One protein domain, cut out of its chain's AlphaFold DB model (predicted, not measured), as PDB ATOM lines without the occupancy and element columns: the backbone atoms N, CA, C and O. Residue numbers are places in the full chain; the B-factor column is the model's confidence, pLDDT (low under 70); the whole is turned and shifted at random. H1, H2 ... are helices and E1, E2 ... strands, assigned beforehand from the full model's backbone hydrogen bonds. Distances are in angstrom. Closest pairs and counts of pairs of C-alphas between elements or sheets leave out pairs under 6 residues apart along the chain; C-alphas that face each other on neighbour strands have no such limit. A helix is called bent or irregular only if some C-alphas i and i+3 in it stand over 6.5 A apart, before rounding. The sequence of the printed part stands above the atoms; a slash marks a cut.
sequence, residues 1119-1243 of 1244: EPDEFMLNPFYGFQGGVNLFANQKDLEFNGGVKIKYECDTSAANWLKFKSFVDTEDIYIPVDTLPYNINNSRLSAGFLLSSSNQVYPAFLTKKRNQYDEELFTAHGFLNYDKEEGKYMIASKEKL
ATOM      1  N   GLU A1119     204.669 228.799 224.327       78.25
ATOM      2  CA  GLU A1119     203.916 227.893 225.218       78.25
ATOM      3  C   GLU A1119     203.479 228.524 226.563       78.25
ATOM      4  O   GLU A1119     202.352 228.249 226.980       78.25
ATOM      5  N   PRO A1120     204.291 229.368 227.240       82.44
ATOM      6  CA  PRO A1120     203.881 230.048 228.472       82.44
ATOM      7  C   PRO A1120     202.716 231.029 228.308       82.44
ATOM      8  O   PRO A1120     202.121 231.402 229.315       82.44
ATOM      9  N   ASP A1121     202.390 231.438 227.079       81.19
ATOM     10  CA  ASP A1121     201.330 232.415 226.811       81.19
ATOM     11  C   ASP A1121     199.928 231.790 226.948       81.19
ATOM     12  O   ASP A1121     198.929 232.501 226.913       81.19
ATOM     13  N   GLU A1122     199.844 230.457 227.089       82.75
ATOM     14  CA  GLU A1122     198.604 229.673 227.232       82.75
ATOM     15  C   GLU A1122     197.516 230.004 226.189       82.75
ATOM     16  O   GLU A1122     196.323 229.800 226.428       82.75
ATOM     17  N   PHE A1123     197.925 230.474 225.008       87.31
ATOM     18  CA  PHE A1123     197.021 230.972 223.979       87.31
ATOM     19  C   PHE A1123     196.064 229.887 223.481       87.31
ATOM     20  O   PHE A1123     196.451 228.747 223.199       87.31
ATOM     21  N   MET A1124     194.795 230.250 223.321       85.69
ATOM     22  CA  MET A1124     193.739 229.341 222.890       85.69
ATOM     23  C   MET A1124     193.114 229.814 221.578       85.69
ATOM     24  O   MET A1124     192.624 230.935 221.495       85.69
ATOM     25  N   LEU A1125     193.053 228.942 220.566       83.69
ATOM     26  CA  LEU A1125     192.281 229.224 219.344       83.69
ATOM     27  C   LEU A1125     190.775 229.231 219.663       83.69
ATOM     28  O   LEU A1125     190.013 230.057 219.173       83.69
ATOM     29  N   ASN A1126     190.350 228.315 220.537       81.12
ATOM     30  CA  ASN A1126     189.042 228.285 221.195       81.12
ATOM     31  C   ASN A1126     189.170 227.496 222.528       81.12
ATOM     32  O   ASN A1126     190.248 226.965 222.801       81.12
ATOM     33  N   PRO A1127     188.107 227.328 223.346       81.81
ATOM     34  CA  PRO A1127     188.184 226.598 224.625       81.81
ATOM     35  C   PRO A1127     188.738 225.168 224.549       81.81
ATOM     36  O   PRO A1127     189.150 224.608 225.567       81.81
ATOM     37  N   PHE A1128     188.713 224.570 223.358       84.06
ATOM     38  CA  PHE A1128     189.033 223.173 223.093       84.06
ATOM     39  C   PHE A1128     190.454 222.991 222.534       84.06
ATOM     40  O   PHE A1128     191.024 221.904 222.642       84.06
ATOM     41  N   TYR A1129     191.055 224.053 221.988       87.19
ATOM     42  CA  TYR A1129     192.342 224.018 221.297       87.19
ATOM     43  C   TYR A1129     193.312 225.069 221.850       87.19
ATOM     44  O   TYR A1129     193.162 226.261 221.591       87.19
ATOM     45  N   GLY A1130     194.353 224.617 222.554       86.94
ATOM     46  CA  GLY A1130     195.525 225.446 222.859       86.94
ATOM     47  C   GLY A1130     196.465 225.522 221.657       86.94
ATOM     48  O   GLY A1130     196.585 224.535 220.927       86.94
ATOM     49  N   PHE A1131     197.152 226.646 221.455       90.00
ATOM     50  CA  PHE A1131     198.092 226.861 220.352       90.00
ATOM     51  C   PHE A1131     199.430 227.436 220.825       90.00
ATOM     52  O   PHE A1131     199.481 228.245 221.742       90.00
ATOM     53  N   GLN A1132     200.507 227.028 220.155       90.25
ATOM     54  CA  GLN A1132     201.814 227.685 220.219       90.25
ATOM     55  C   GLN A1132     202.474 227.673 218.836       90.25
ATOM     56  O   GLN A1132     202.350 226.689 218.099       90.25
ATOM     57  N   GLY A1133     203.204 228.729 218.485       90.81
ATOM     58  CA  GLY A1133     203.902 228.868 217.208       90.81
ATOM     59  C   GLY A1133     203.736 230.243 216.565       90.81
ATOM     60  O   GLY A1133     203.299 231.198 217.201       90.81
ATOM     61  N   GLY A1134     204.098 230.337 215.288       91.56
ATOM     62  CA  GLY A1134     204.061 231.594 214.544       91.56
ATOM     63  C   GLY A1134     202.654 231.949 214.067       91.56
ATOM     64  O   GLY A1134     201.893 231.069 213.646       91.56
ATOM     65  N   VAL A1135     202.349 233.245 214.079       92.94
ATOM     66  CA  VAL A1135     201.112 233.831 213.554       92.94
ATOM     67  C   VAL A1135     201.452 234.848 212.477       92.94
ATOM     68  O   VAL A1135     202.216 235.790 212.705       92.94
ATOM     69  N   ASN A1136     200.864 234.660 211.298       93.00
ATOM     70  CA  ASN A1136     200.955 235.625 210.211       93.00
ATOM     71  C   ASN A1136     199.589 236.265 209.966       93.00
ATOM     72  O   ASN A1136     198.572 235.577 209.856       93.00
ATOM     73  N   LEU A1137     199.602 237.584 209.827       92.31
ATOM     74  CA  LEU A1137     198.473 238.391 209.389       92.31
ATOM     75  C   LEU A1137     198.754 238.873 207.971       92.31
ATOM     76  O   LEU A1137     199.830 239.411 207.702       92.31
ATOM     77  N   PHE A1138     197.782 238.707 207.081       91.81
ATOM     78  CA  PHE A1138     197.816 239.245 205.726       91.81
ATOM     79  C   PHE A1138     196.578 240.112 205.534       91.81
ATOM     80  O   PHE A1138     195.469 239.623 205.700       91.81
ATOM     81  N   ALA A1139     196.742 241.385 205.176       88.88
ATOM     82  CA  ALA A1139     195.646 242.354 205.190       88.88
ATOM     83  C   ALA A1139     194.471 242.027 204.245       88.88
ATOM     84  O   ALA A1139     193.364 242.542 204.417       88.88
ATOM     85  N   ASN A1140     194.702 241.172 203.246       86.50
ATOM     86  CA  ASN A1140     193.695 240.681 202.308       86.50
ATOM     87  C   ASN A1140     192.965 239.402 202.769       86.50
ATOM     88  O   ASN A1140     192.019 238.990 202.097       86.50
ATOM     89  N   GLN A1141     193.382 238.765 203.866       87.88
ATOM     90  CA  GLN A1141     192.774 237.551 204.417       87.88
ATOM     91  C   GLN A1141     192.128 237.868 205.763       87.88
ATOM     92  O   GLN A1141     192.819 238.318 206.659       87.88
ATOM     93  N   LYS A1142     190.826 237.604 205.932       86.06
ATOM     94  CA  LYS A1142     190.130 237.846 207.212       86.06
ATOM     95  C   LYS A1142     190.725 237.012 208.357       86.06
ATOM     96  O   LYS A1142     190.849 237.501 209.478       86.06
ATOM     97  N   ASP A1143     191.083 235.765 208.061       89.06
ATOM     98  CA  ASP A1143     191.577 234.804 209.044       89.06
ATOM     99  C   ASP A1143     193.099 234.888 209.194       89.06
ATOM    100  O   ASP A1143     193.831 235.119 208.230       89.06
ATOM    101  N   LEU A1144     193.591 234.638 210.409       90.38
ATOM    102  CA  LEU A1144     195.029 234.556 210.668       90.38
ATOM    103  C   LEU A1144     195.578 233.183 210.261       90.38
ATOM    104  O   LEU A1144     194.935 232.148 210.463       90.38
ATOM    105  N   GLU A1145     196.796 233.163 209.716       92.62
ATOM    106  CA  GLU A1145     197.519 231.922 209.440       92.62
ATOM    107  C   GLU A1145     198.291 231.502 210.690       92.62
ATOM    108  O   GLU A1145     199.249 232.160 211.103       92.62
ATOM    109  N   PHE A1146     197.907 230.365 211.260       91.31
ATOM    110  CA  PHE A1146     198.593 229.758 212.390       91.31
ATOM    111  C   PHE A1146     199.535 228.666 211.884       91.31
ATOM    112  O   PHE A1146     199.134 227.766 211.141       91.31
ATOM    113  N   ASN A1147     200.805 228.740 212.280       91.75
ATOM    114  CA  ASN A1147     201.848 227.792 211.897       91.75
ATOM    115  C   ASN A1147     202.592 227.304 213.142       91.75
ATOM    116  O   ASN A1147     203.510 227.962 213.636       91.75
ATOM    117  N   GLY A1148     202.199 226.141 213.653       90.31
ATOM    118  CA  GLY A1148     202.690 225.688 214.945       90.31
ATOM    119  C   GLY A1148     202.080 224.378 215.416       90.31
ATOM    120  O   GLY A1148     201.836 223.462 214.629       90.31
ATOM    121  N   GLY A1149     201.888 224.276 216.726       89.25
ATOM    122  CA  GLY A1149     201.269 223.143 217.395       89.25
ATOM    123  C   GLY A1149     199.895 223.474 217.941       89.25
ATOM    124  O   GLY A1149     199.736 224.497 218.596       89.25
ATOM    125  N   VAL A1150     198.941 222.559 217.777       89.06
ATOM    126  CA  VAL A1150     197.665 222.572 218.496       89.06
ATOM    127  C   VAL A1150     197.583 221.433 219.501       89.06
ATOM    128  O   VAL A1150     198.004 220.311 219.224       89.06
ATOM    129  N   LYS A1151     197.010 221.692 220.670       87.12
ATOM    130  CA  LYS A1151     196.751 220.682 221.696       87.12
ATOM    131  C   LYS A1151     195.281 220.698 222.085       87.12
ATOM    132  O   LYS A1151     194.731 221.743 222.418       87.12
ATOM    133  N   ILE A1152     194.668 219.519 222.060       85.31
ATOM    134  CA  ILE A1152     193.291 219.299 222.516       85.31
ATOM    135  C   ILE A1152     193.203 219.325 224.043       85.31
ATOM    136  O   ILE A1152     194.086 218.797 224.726       85.31
ATOM    137  N   LYS A1153     192.126 219.912 224.571       75.00
ATOM    138  CA  LYS A1153     191.862 220.020 226.012       75.00
ATOM    139  C   LYS A1153     190.799 218.997 226.442       75.00
ATOM    140  O   LYS A1153     189.700 218.981 225.898       75.00
ATOM    141  N   TYR A1154     191.119 218.135 227.409       68.75
ATOM    142  CA  TYR A1154     190.198 217.133 227.973       68.75
ATOM    143  C   TYR A1154     190.114 217.266 229.498       68.75
ATOM    144  O   TYR A1154     191.100 217.641 230.128       68.75
ATOM    145  N   GLU A1155     188.970 216.902 230.088       57.91
ATOM    146  CA  GLU A1155     188.761 216.878 231.551       57.91
ATOM    147  C   GLU A1155     189.306 215.606 232.236       57.91
ATOM    148  O   GLU A1155     189.495 215.586 233.449       57.91
ATOM    149  N   CYS A1156     189.596 214.540 231.480       58.38
ATOM    150  CA  CYS A1156     190.139 213.292 232.026       58.38
ATOM    151  C   CYS A1156     191.672 213.340 232.138       58.38
ATOM    152  O   CYS A1156     192.370 213.424 231.125       58.38
ATOM    153  N   ASP A1157     192.188 213.193 233.361       53.62
ATOM    154  CA  ASP A1157     193.616 213.199 233.707       53.62
ATOM    155  C   ASP A1157     194.342 211.918 233.242       53.62
ATOM    156  O   ASP A1157     194.710 211.033 234.016       53.62
ATOM    157  N   THR A1158     194.509 211.779 231.924       51.41
ATOM    158  CA  THR A1158     195.418 210.796 231.323       51.41
ATOM    159  C   THR A1158     196.463 211.524 230.486       51.41
ATOM    160  O   THR A1158     196.154 212.310 229.595       51.41
ATOM    161  N   SER A1159     197.730 211.266 230.796       51.84
ATOM    162  CA  SER A1159     198.945 211.998 230.408       51.84
ATOM    163  C   SER A1159     199.325 211.924 228.909       51.84
ATOM    164  O   SER A1159     200.505 211.848 228.574       51.84
ATOM    165  N   ALA A1160     198.356 211.886 227.988       56.25
ATOM    166  CA  ALA A1160     198.566 211.448 226.603       56.25
ATOM    167  C   ALA A1160     198.356 212.515 225.501       56.25
ATOM    168  O   ALA A1160     198.670 212.233 224.342       56.25
ATOM    169  N   ALA A1161     197.879 213.730 225.807       66.06
ATOM    170  CA  ALA A1161     197.620 214.762 224.788       66.06
ATOM    171  C   ALA A1161     198.922 215.384 224.231       66.06
ATOM    172  O   ALA A1161     199.698 215.989 224.972       66.06
ATOM    173  N   ASN A1162     199.162 215.246 222.920       81.19
ATOM    174  CA  ASN A1162     200.340 215.778 222.223       81.19
ATOM    175  C   ASN A1162     199.988 217.033 221.403       81.19
ATOM    176  O   ASN A1162     198.879 217.150 220.892       81.19
ATOM    177  N   TRP A1163     200.960 217.934 221.237       86.19
ATOM    178  CA  TRP A1163     200.867 219.097 220.349       86.19
ATOM    179  C   TRP A1163     200.947 218.663 218.879       86.19
ATOM    180  O   TRP A1163     202.048 218.419 218.390       86.19
ATOM    181  N   LEU A1164     199.818 218.538 218.183       88.88
ATOM    182  CA  LEU A1164     199.738 218.230 216.753       88.88
ATOM    183  C   LEU A1164     200.278 219.404 215.933       88.88
ATOM    184  O   LEU A1164     199.801 220.526 216.064       88.88
ATOM    185  N   LYS A1165     201.249 219.145 215.062       89.88
ATOM    186  CA  LYS A1165     201.789 220.156 214.157       89.88
ATOM    187  C   LYS A1165     200.810 220.421 213.016       89.88
ATOM    188  O   LYS A1165     200.420 219.481 212.329       89.88
ATOM    189  N   PHE A1166     200.474 221.685 212.782       90.50
ATOM    190  CA  PHE A1166     199.641 222.096 211.656       90.50
ATOM    191  C   PHE A1166     200.042 223.478 211.138       90.50
ATOM    192  O   PHE A1166     200.670 224.280 211.834       90.50
ATOM    193  N   LYS A1167     199.662 223.734 209.889       90.00
ATOM    194  CA  LYS A1167     199.735 225.052 209.278       90.00
ATOM    195  C   LYS A1167     198.453 225.287 208.492       90.00
ATOM    196  O   LYS A1167     198.181 224.538 207.557       90.00
ATOM    197  N   SER A1168     197.673 226.287 208.882       89.56
ATOM    198  CA  SER A1168     196.430 226.645 208.196       89.56
ATOM    199  C   SER A1168     195.973 228.046 208.587       89.56
ATOM    200  O   SER A1168     196.284 228.521 209.677       89.56
ATOM    201  N   PHE A1169     195.169 228.661 207.724       88.81
ATOM    202  CA  PHE A1169     194.248 229.707 208.152       88.81
ATOM    203  C   PHE A1169     193.207 229.091 209.082       88.81
ATOM    204  O   PHE A1169     192.714 227.990 208.805       88.81
ATOM    205  N   VAL A1170     192.936 229.757 210.201       84.50
ATOM    206  CA  VAL A1170     191.967 229.290 211.195       84.50
ATOM    207  C   VAL A1170     190.839 230.305 211.283       84.50
ATOM    208  O   VAL A1170     191.046 231.415 211.768       84.50
ATOM    209  N   ASP A1171     189.659 229.885 210.833       82.12
ATOM    210  CA  ASP A1171     188.402 230.603 211.037       82.12
ATOM    211  C   ASP A1171     188.049 230.576 212.531       82.12
ATOM    212  O   ASP A1171     188.108 229.527 213.180       82.12
ATOM    213  N   THR A1172     187.730 231.736 213.097       75.56
ATOM    214  CA  THR A1172     187.420 231.888 214.522       75.56
ATOM    215  C   THR A1172     186.047 231.321 214.901       75.56
ATOM    216  O   THR A1172     185.853 230.944 216.063       75.56
ATOM    217  N   GLU A1173     185.115 231.212 213.946       75.50
ATOM    218  CA  GLU A1173     183.757 230.702 214.162       75.50
ATOM    219  C   GLU A1173     183.723 229.168 214.139       75.50
ATOM    220  O   GLU A1173     183.164 228.551 215.059       75.50
ATOM    221  N   ASP A1174     184.381 228.550 213.149       78.31
ATOM    222  CA  ASP A1174     184.413 227.094 212.959       78.31
ATOM    223  C   ASP A1174     185.835 226.553 212.712       78.31
ATOM    224  O   ASP A1174     186.392 226.591 211.610       78.31
ATOM    225  N   ILE A1175     186.442 226.023 213.780       83.00
ATOM    226  CA  ILE A1175     187.840 225.585 213.776       83.00
ATOM    227  C   ILE A1175     187.957 224.170 213.205       83.00
ATOM    228  O   ILE A1175     187.595 223.182 213.852       83.00
ATOM    229  N   TYR A1176     188.570 224.072 212.026       85.88
ATOM    230  CA  TYR A1176     189.024 222.815 211.432       85.88
ATOM    231  C   TYR A1176     190.541 222.780 211.376       85.88
ATOM    232  O   TYR A1176     191.170 223.521 210.623       85.88
ATOM    233  N   ILE A1177     191.136 221.865 212.129       87.12
ATOM    234  CA  ILE A1177     192.587 221.711 212.146       87.12
ATOM    235  C   ILE A1177     192.952 220.538 211.244       87.12
ATOM    236  O   ILE A1177     192.505 219.422 211.507       87.12
ATOM    237  N   PRO A1178     193.749 220.728 210.184       87.25
ATOM    238  CA  PRO A1178     194.106 219.629 209.300       87.25
ATOM    239  C   PRO A1178     194.912 218.560 210.054       87.25
ATOM    240  O   PRO A1178     195.922 218.846 210.695       87.25
ATOM    241  N   VAL A1179     194.459 217.311 209.946       86.56
ATOM    242  CA  VAL A1179     195.153 216.111 210.417       86.56
ATOM    243  C   VAL A1179     195.607 215.336 209.189       86.56
ATOM    244  O   VAL A1179     194.796 214.721 208.490       86.56
ATOM    245  N   ASP A1180     196.911 215.365 208.935       82.88
ATOM    246  CA  ASP A1180     197.519 214.625 207.832       82.88
ATOM    247  C   ASP A1180     197.343 213.102 208.015       82.88
ATOM    248  O   ASP A1180     197.158 212.596 209.123       82.88
ATOM    249  N   THR A1181     197.455 212.359 206.919       81.44
ATOM    250  CA  THR A1181     197.551 210.892 206.880       81.44
ATOM    251  C   THR A1181     198.653 210.344 207.791       81.44
ATOM    252  O   THR A1181     198.525 209.246 208.338       81.44
ATOM    253  N   LEU A1182     199.725 211.121 207.988       85.50
ATOM    254  CA  LEU A1182     200.813 210.850 208.925       85.50
ATOM    255  C   LEU A1182     200.955 212.031 209.899       85.50
ATOM    256  O   LEU A1182     201.791 212.905 209.675       85.50
ATOM    257  N   PRO A1183     200.160 212.089 210.983       85.25
ATOM    258  CA  PRO A1183     200.209 213.226 211.890       85.25
ATOM    259  C   PRO A1183     201.507 213.214 212.708       85.25
ATOM    260  O   PRO A1183     201.938 212.176 213.217       85.25
ATOM    261  N   TYR A1184     202.122 214.385 212.865       88.12
ATOM    262  CA  TYR A1184     203.326 214.592 213.671       88.12
ATOM    263  C   TYR A1184     203.053 215.577 214.798       88.12
ATOM    264  O   TYR A1184     202.234 216.482 214.658       88.12
ATOM    265  N   ASN A1185     203.774 215.439 215.908       87.06
ATOM    266  CA  ASN A1185     203.808 216.496 216.910       87.06
ATOM    267  C   ASN A1185     204.792 217.622 216.527       87.06
ATOM    268  O   ASN A1185     205.596 217.461 215.606       87.06
ATOM    269  N   ILE A1186     204.777 218.745 217.252       82.44
ATOM    270  CA  ILE A1186     205.698 219.883 217.022       82.44
ATOM    271  C   ILE A1186     207.188 219.509 217.075       82.44
ATOM    272  O   ILE A1186     208.001 220.126 216.395       82.44
ATOM    273  N   ASN A1187     207.531 218.439 217.799       83.00
ATOM    274  CA  ASN A1187     208.885 217.887 217.905       83.00
ATOM    275  C   ASN A1187     209.170 216.798 216.843       83.00
ATOM    276  O   ASN A1187     210.076 215.984 217.018       83.00
ATOM    277  N   ASN A1188     208.379 216.740 215.763       83.19
ATOM    278  CA  ASN A1188     208.469 215.787 214.646       83.19
ATOM    279  C   ASN A1188     208.392 214.292 215.041       83.19
ATOM    280  O   ASN A1188     208.894 213.420 214.333       83.19
ATOM    281  N   SER A1189     207.736 213.958 216.154       83.38
ATOM    282  CA  SER A1189     207.408 212.571 216.517       83.38
ATOM    283  C   SER A1189     206.091 212.137 215.871       83.38
ATOM    284  O   SER A1189     205.113 212.881 215.940       83.38
ATOM    285  N   ARG A1190     206.038 210.925 215.301       85.00
ATOM    286  CA  ARG A1190     204.820 210.373 214.678       85.00
ATOM    287  C   ARG A1190     203.725 210.113 215.723       85.00
ATOM    288  O   ARG A1190     203.990 209.517 216.768       85.00
ATOM    289  N   LEU A1191     202.509 210.547 215.413       86.06
ATOM    290  CA  LEU A1191     201.284 210.309 216.171       86.06
ATOM    291  C   LEU A1191     200.391 209.313 215.419       86.06
ATOM    292  O   LEU A1191     200.518 209.142 214.205       86.06
ATOM    293  N   SER A1192     199.480 208.673 216.146       84.12
ATOM    294  CA  SER A1192     198.477 207.766 215.587       84.12
ATOM    295  C   SER A1192     197.071 208.219 215.997       84.12
ATOM    296  O   SER A1192     196.854 208.677 217.123       84.12
ATOM    297  N   ALA A1193     196.112 208.086 215.079       84.38
ATOM    298  CA  ALA A1193     194.695 208.380 215.288       84.38
ATOM    299  C   ALA A1193     193.859 207.223 214.718       84.38
ATOM    300  O   ALA A1193     193.792 207.075 213.505       84.38
ATOM    301  N   GLY A1194     193.282 206.368 215.565       84.69
ATOM    302  CA  GLY A1194     192.571 205.143 215.179       84.69
ATOM    303  C   GLY A1194     192.711 204.026 216.220       84.69
ATOM    304  O   GLY A1194     193.106 204.283 217.357       84.69
ATOM    305  N   PHE A1195     192.403 202.780 215.854       85.06
ATOM    306  CA  PHE A1195     192.630 201.628 216.739       85.06
ATOM    307  C   PHE A1195     193.921 200.902 216.376       85.06
ATOM    308  O   PHE A1195     194.181 200.594 215.211       85.06
ATOM    309  N   LEU A1196     194.708 200.595 217.401       82.81
ATOM    310  CA  LEU A1196     195.952 199.851 217.289       82.81
ATOM    311  C   LEU A1196     195.801 198.472 217.923       82.81
ATOM    312  O   LEU A1196     195.142 198.321 218.952       82.81
ATOM    313  N   LEU A1197     196.442 197.475 217.322       83.94
ATOM    314  CA  LEU A1197     196.607 196.143 217.882       83.94
ATOM    315  C   LEU A1197     197.964 196.069 218.586       83.94
ATOM    316  O   LEU A1197     199.008 196.243 217.956       83.94
ATOM    317  N   SER A1198     197.952 195.806 219.893       82.56
ATOM    318  CA  SER A1198     199.183 195.540 220.632       82.56
ATOM    319  C   SER A1198     199.750 194.163 220.288       82.56
ATOM    320  O   SER A1198     199.018 193.230 219.951       82.56
ATOM    321  N   SER A1199     201.049 193.982 220.515       75.94
ATOM    322  CA  SER A1199     201.719 192.673 220.424       75.94
ATOM    323  C   SER A1199     201.188 191.602 221.399       75.94
ATOM    324  O   SER A1199     201.520 190.427 221.258       75.94
ATOM    325  N   SER A1200     200.338 191.977 222.365       78.88
ATOM    326  CA  SER A1200     199.597 191.068 223.255       78.88
ATOM    327  C   SER A1200     198.174 190.741 222.765       78.88
ATOM    328  O   SER A1200     197.374 190.206 223.534       78.88
ATOM    329  N   ASN A1201     197.851 191.054 221.503       79.19
ATOM    330  CA  ASN A1201     196.526 190.929 220.882       79.19
ATOM    331  C   ASN A1201     195.416 191.751 221.571       79.19
ATOM    332  O   ASN A1201     194.238 191.404 221.486       79.19
ATOM    333  N   GLN A1202     195.765 192.854 222.240       82.75
ATOM    334  CA  GLN A1202     194.785 193.792 222.790       82.75
ATOM    335  C   GLN A1202     194.602 194.977 221.845       82.75
ATOM    336  O   GLN A1202     195.558 195.667 221.497       82.75
ATOM    337  N   VAL A1203     193.357 195.231 221.454       82.44
ATOM    338  CA  VAL A1203     193.007 196.402 220.651       82.44
ATOM    339  C   VAL A1203     192.835 197.607 221.577       82.44
ATOM    340  O   VAL A1203     192.080 197.529 222.546       82.44
ATOM    341  N   TYR A1204     193.523 198.717 221.294       84.94
ATOM    342  CA  TYR A1204     193.406 199.963 222.056       84.94
ATOM    343  C   TYR A1204     193.259 201.191 221.140       84.94
ATOM    344  O   TYR A1204     193.838 201.219 220.053       84.94
ATOM    345  N   PRO A1205     192.492 202.216 221.552       82.25
ATOM    346  CA  PRO A1205     192.355 203.447 220.782       82.25
ATOM    347  C   PRO A1205     193.566 204.372 220.982       82.25
ATOM    348  O   PRO A1205     194.090 204.497 222.090       82.25
ATOM    349  N   ALA A1206     193.967 205.067 219.920       81.75
ATOM    350  CA  ALA A1206     194.837 206.238 219.960       81.75
ATOM    351  C   ALA A1206     194.128 207.410 219.286       81.75
ATOM    352  O   ALA A1206     193.605 207.269 218.184       81.75
ATOM    353  N   PHE A1207     194.122 208.573 219.928       85.50
ATOM    354  CA  PHE A1207     193.530 209.788 219.373       85.50
ATOM    355  C   PHE A1207     194.569 210.904 219.437       85.50
ATOM    356  O   PHE A1207     194.674 211.614 220.433       85.50
ATOM    357  N   LEU A1208     195.400 210.987 218.392       84.00
ATOM    358  CA  LEU A1208     196.554 211.894 218.308       84.00
ATOM    359  C   LEU A1208     197.581 211.661 219.429       84.00
ATOM    360  O   LEU A1208     198.216 212.583 219.940       84.00
ATOM    361  N   THR A1209     197.767 210.394 219.796       82.81
ATOM    362  CA  THR A1209     198.740 209.965 220.804       82.81
ATOM    363  C   THR A1209     199.871 209.179 220.152       82.81
ATOM    364  O   THR A1209     199.723 208.619 219.063       82.81
ATOM    365  N   LYS A1210     201.023 209.100 220.822       83.62
ATOM    366  CA  LYS A1210     202.096 208.181 220.416       83.62
ATOM    367  C   LYS A1210     201.649 206.730 220.636       83.62
ATOM    368  O   LYS A1210     200.864 206.457 221.547       83.62
ATOM    369  N   LYS A1211     202.165 205.798 219.831       81.56
ATOM    370  CA  LYS A1211     201.958 204.357 220.054       81.56
ATOM    371  C   LYS A1211     202.557 203.936 221.398       81.56
ATOM    372  O   LYS A1211     203.607 204.452 221.784       81.56
ATOM    373  N   ARG A1212     201.927 202.977 222.090       80.75
ATOM    374  CA  ARG A1212     202.486 202.388 223.325       80.75
ATOM    375  C   ARG A1212     203.792 201.650 223.032       80.75
ATOM    376  O   ARG A1212     204.732 201.739 223.816       80.75
ATOM    377  N   ASN A1213     203.860 200.965 221.890       77.31
ATOM    378  CA  ASN A1213     205.070 200.357 221.353       77.31
ATOM    379  C   ASN A1213     205.181 200.646 219.846       77.31
ATOM    380  O   ASN A1213     204.182 200.691 219.131       77.31
ATOM    381  N   GLN A1214     206.400 200.829 219.339       73.69
ATOM    382  CA  GLN A1214     206.649 201.108 217.921       73.69
ATOM    383  C   GLN A1214     206.188 199.981 216.982       73.69
ATOM    384  O   GLN A1214     205.892 200.248 215.820       73.69
ATOM    385  N   TYR A1215     206.114 198.746 217.492       76.25
ATOM    386  CA  TYR A1215     205.675 197.568 216.741       76.25
ATOM    387  C   TYR A1215     204.152 197.354 216.753       76.25
ATOM    388  O   TYR A1215     203.690 196.399 216.142       76.25
ATOM    389  N   ASP A1216     203.373 198.203 217.435       83.31
ATOM    390  CA  ASP A1216     201.913 198.080 217.432       83.31
ATOM    391  C   ASP A1216     201.355 198.418 216.035       83.31
ATOM    392  O   ASP A1216     201.661 199.473 215.454       83.31
ATOM    393  N   GLU A1217     200.533 197.519 215.492       81.06
ATOM    394  CA  GLU A1217     199.964 197.643 214.149       81.06
ATOM    395  C   GLU A1217     198.696 198.501 214.169       81.06
ATOM    396  O   GLU A1217     197.850 198.384 215.053       81.06
ATOM    397  N   GLU A1218     198.561 199.398 213.193       83.00
ATOM    398  CA  GLU A1218     197.379 200.251 213.041       83.00
ATOM    399  C   GLU A1218     196.310 199.458 212.284       83.00
ATOM    400  O   GLU A1218     196.465 199.196 211.094       83.00
ATOM    401  N   LEU A1219     195.233 199.061 212.966       82.81
ATOM    402  CA  LEU A1219     194.135 198.316 212.339       82.81
ATOM    403  C   LEU A1219     193.327 199.213 211.399       82.81
ATOM    404  O   LEU A1219     192.907 198.783 210.328       82.81
ATOM    405  N   PHE A1220     193.121 200.466 211.802       82.94
ATOM    406  CA  PHE A1220     192.671 201.535 210.919       82.94
ATOM    407  C   PHE A1220     193.140 202.891 211.446       82.94
ATOM    408  O   PHE A1220     193.379 203.043 212.647       82.94
ATOM    409  N   THR A1221     193.219 203.880 210.556       83.12
ATOM    410  CA  THR A1221     193.572 205.263 210.888       83.12
ATOM    411  C   THR A1221     192.522 206.258 210.395       83.12
ATOM    412  O   THR A1221     191.875 206.049 209.368       83.12
ATOM    413  N   ALA A1222     192.352 207.351 211.135       85.31
ATOM    414  CA  ALA A1222     191.514 208.489 210.785       85.31
ATOM    415  C   ALA A1222     192.396 209.678 210.367       85.31
ATOM    416  O   ALA A1222     193.405 209.964 211.010       85.31
ATOM    417  N   HIS A1223     192.011 210.357 209.286       84.88
ATOM    418  CA  HIS A1223     192.674 211.542 208.730       84.88
ATOM    419  C   HIS A1223     191.621 212.511 208.168       84.88
ATOM    420  O   HIS A1223     190.462 212.126 207.987       84.88
ATOM    421  N   GLY A1224     192.011 213.759 207.897       88.56
ATOM    422  CA  GLY A1224     191.113 214.814 207.423       88.56
ATOM    423  C   GLY A1224     191.254 216.067 208.277       88.56
ATOM    424  O   GLY A1224     192.307 216.694 208.269       88.56
ATOM    425  N   PHE A1225     190.219 216.423 209.027       88.62
ATOM    426  CA  PHE A1225     190.228 217.558 209.944       88.62
ATOM    427  C   PHE A1225     189.864 217.113 211.354       88.62
ATOM    428  O   PHE A1225     188.995 216.267 211.542       88.62
ATOM    429  N   LEU A1226     190.541 217.694 212.334       87.56
ATOM    430  CA  LEU A1226     190.189 217.656 213.738       87.56
ATOM    431  C   LEU A1226     189.210 218.799 214.005       87.56
ATOM    432  O   LEU A1226     189.553 219.966 213.809       87.56
ATOM    433  N   ASN A1227     188.016 218.434 214.456       88.81
ATOM    434  CA  ASN A1227     186.959 219.352 214.868       88.81
ATOM    435  C   ASN A1227     186.358 218.879 216.202       88.81
ATOM    436  O   ASN A1227     186.463 217.698 216.561       88.81
ATOM    437  N   TYR A1228     185.792 219.813 216.963       86.00
ATOM    438  CA  TYR A1228     185.110 219.533 218.217       86.00
ATOM    439  C   TYR A1228     183.609 219.726 218.021       86.00
ATOM    440  O   TYR A1228     183.142 220.849 217.826       86.00
ATOM    441  N   ASP A1229     182.871 218.623 218.114       83.75
ATOM    442  CA  ASP A1229     181.418 218.618 218.055       83.75
ATOM    443  C   ASP A1229     180.861 219.127 219.387       83.75
ATOM    444  O   ASP A1229     180.997 218.473 220.427       83.75
ATOM    445  N   LYS A1230     180.257 220.319 219.355       77.94
ATOM    446  CA  LYS A1230     179.698 220.976 220.541       77.94
ATOM    447  C   LYS A1230     178.413 220.301 221.036       77.94
ATOM    448  O   LYS A1230     178.143 220.387 222.231       77.94
ATOM    449  N   GLU A1231     177.631 219.666 220.160       80.56
ATOM    450  CA  GLU A1231     176.370 219.014 220.543       80.56
ATOM    451  C   GLU A1231     176.634 217.680 221.242       80.56
ATOM    452  O   GLU A1231     176.045 217.388 222.283       80.56
ATOM    453  N   GLU A1232     177.558 216.886 220.698       80.00
ATOM    454  CA  GLU A1232     177.914 215.580 221.259       80.00
ATOM    455  C   GLU A1232     179.063 215.632 222.282       80.00
ATOM    456  O   GLU A1232     179.347 214.637 222.953       80.00
ATOM    457  N   GLY A1233     179.738 216.776 222.418       81.94
ATOM    458  CA  GLY A1233     180.826 216.980 223.377       81.94
ATOM    459  C   GLY A1233     182.079 216.144 223.090       81.94
ATOM    460  O   GLY A1233     182.813 215.788 224.017       81.94
ATOM    461  N   LYS A1234     182.335 215.802 221.820       83.94
ATOM    462  CA  LYS A1234     183.390 214.862 221.396       83.94
ATOM    463  C   LYS A1234     184.320 215.474 220.344       83.94
ATOM    464  O   LYS A1234     183.899 216.230 219.475       83.94
ATOM    465  N   TYR A1235     185.594 215.085 220.373       85.19
ATOM    466  CA  TYR A1235     186.525 215.396 219.285       85.19
ATOM    467  C   TYR A1235     186.393 214.364 218.167       85.19
ATOM    468  O   TYR A1235     186.396 213.156 218.419       85.19
ATOM    469  N   MET A1236     186.338 214.836 216.925       86.75
ATOM    470  CA  MET A1236     186.218 213.997 215.739       86.75
ATOM    471  C   MET A1236     187.361 214.256 214.765       86.75
ATOM    472  O   MET A1236     187.833 215.383 214.627       86.75
ATOM    473  N   ILE A1237     187.794 213.194 214.082       86.75
ATOM    474  CA  ILE A1237     188.719 213.276 212.951       86.75
ATOM    475  C   ILE A1237     188.054 212.604 211.757       86.75
ATOM    476  O   ILE A1237     187.861 211.387 211.762       86.75
ATOM    477  N   ALA A1238     187.697 213.391 210.746       86.50
ATOM    478  CA  ALA A1238     187.125 212.894 209.495       86.50
ATOM    479  C   ALA A1238     187.313 213.905 208.351       86.50
ATOM    480  O   ALA A1238     187.847 214.997 208.547       86.50
ATOM    481  N   SER A1239     186.887 213.551 207.135       85.31
ATOM    482  CA  SER A1239     186.792 214.526 206.044       85.31
ATOM    483  C   SER A1239     185.772 215.614 206.392       85.31
ATOM    484  O   SER A1239     184.790 215.345 207.083       85.31
ATOM    485  N   LYS A1240     185.980 216.837 205.892       81.25
ATOM    486  CA  LYS A1240     185.120 217.991 206.204       81.25
ATOM    487  C   LYS A1240     183.637 217.724 205.896       81.25
ATOM    488  O   LYS A1240     182.779 218.069 206.693       81.25
ATOM    489  N   GLU A1241     183.350 216.996 204.818       79.50
ATOM    490  CA  GLU A1241     181.998 216.567 204.399       79.50
ATOM    491  C   GLU A1241     181.260 215.689 205.424       79.50
ATOM    492  O   GLU A1241     180.045 215.561 205.355       79.50
ATOM    493  N   LYS A1242     181.988 215.025 206.331       78.31
ATOM    494  CA  LYS A1242     181.415 214.170 207.384       78.31
ATOM    495  C   LYS A1242     181.352 214.853 208.748       78.31
ATOM    496  O   LYS A1242     180.785 214.276 209.669       78.31
ATOM    497  N   LEU A1243     182.011 216.003 208.883       76.31
ATOM    498  CA  LEU A1243     182.065 216.812 210.102       76.31
ATOM    499  C   LEU A1243     181.110 218.011 210.047       76.31
ATOM    500  O   LEU A1243     180.982 218.696 211.053       76.31
TER     501      LEU A1243
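This is residues 1119 to 1243 of the 1244 residues of an uncharacterized protein of Marinilabiliales bacterium (UniProt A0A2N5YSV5). Three small antiparallel sheets follow one another along an elongated body: the bent, strongly twisted four-strand sheet E1 to E4 at one end, the sheet E5 E9 E10 in the middle, and the strongly twisted sheet E7 E6 E8 at the other end. The short helix H1 packs on the middle sheet, and the strand E8 of the far sheet runs on into E9 of the middle one. The printed part has 125 residues, with ten named strands, E1 to E10 along the chain, and then one named helix, H1; the class is mostly strand. The sheet orders are E1 - E2 - E3 - E4, E5 - E9 - E10 and E7 - E6 - E8. The whole is compact, with a radius of gyration of the C-alphas of 15.2 A, and spans 54 by 30 by 27 A.

E1 is residues 1124 to 1126, beginning with C-alpha 1124 at (193.739, 229.341, 222.890). E2, residues 1129 to 1138, is the longest strand by residues and measures 22.5 A from first to last C-alpha; it bends by 85 degrees at residue 1133. E3, residues 1144 to 1152, measures 19.4 A and bends by 85 degrees at residue 1148. E4 is residues 1164 to 1170, 14.6 A long, and E5 is residues 1177 to 1179. E6, residues 1192 to 1197, measures 12.0 A and begins with C-alpha 1192 at (198.477, 207.766, 215.587). E7 is residues 1203 to 1209, 14.7 A, and E8 is residues 1217 to 1221, 10.5 A. E9 is residues 1224 to 1229, 14.9 A, and E10 is residues 1234 to 1238, 12.6 A. H1 is residues 1240 to 1243, ending with C-alpha 1243 at (182.065, 216.812, 210.102).

E1 to E4 form a meander, each strand the antiparallel neighbour of the one before, with E1 and E4 as edge strands. E1 and E2 are a hairpin, with N 1125 and O 1129 at 2.9 A, within hydrogen-bond range. E2 and E3 are a hairpin at 174 degrees, with N 1132 and O 1149 at 3.1 A; the C-alphas of their bends, 1133 and 1148, face each other at 4.1 A. E3 and E4 are a hairpin at 142 degrees, with N 1150 and O 1164 at 2.8 A. From edge to edge of this sheet the strands' lines turn by 118 degrees. Between E4 and E5, the closest C-alphas are those of Phe 1166 and Pro 1178, 6.5 A apart. E5 and E9 are antiparallel at 132 degrees, with N 1179 and O 1224 at 2.8 A. E9, the inner strand, forms a hairpin with E10 at 158 degrees, with N 1225 and O 1238 at 2.8 A. H1 is on this sheet at a height of 8.0 A and only just over E10, where 3 of its C-alphas fall; it is too short for any O i to N i+4 pair, and its 1 O i to N i+3 pair is within range. E8 runs on into E9 across a break of 2 residues, at 71 degrees. E6, the inner strand of the sheet E7 E6 E8, forms a hairpin with E7, with N 1196 and O 1204 at 2.9 A, and is antiparallel to E8, with N 1197 and O 1217 at 2.8 A. E2 and E6 are apart.

The two C-alphas farthest apart are those of Ala 1139 and Ser 1200, at 54.5 A. The printed part has no cut. The links E3 to E4, with 11 residues, and E5 to E6, with 12, are long. The mean pLDDT of the printed part is 82.9, and residues 1154 to 1161 are under 70.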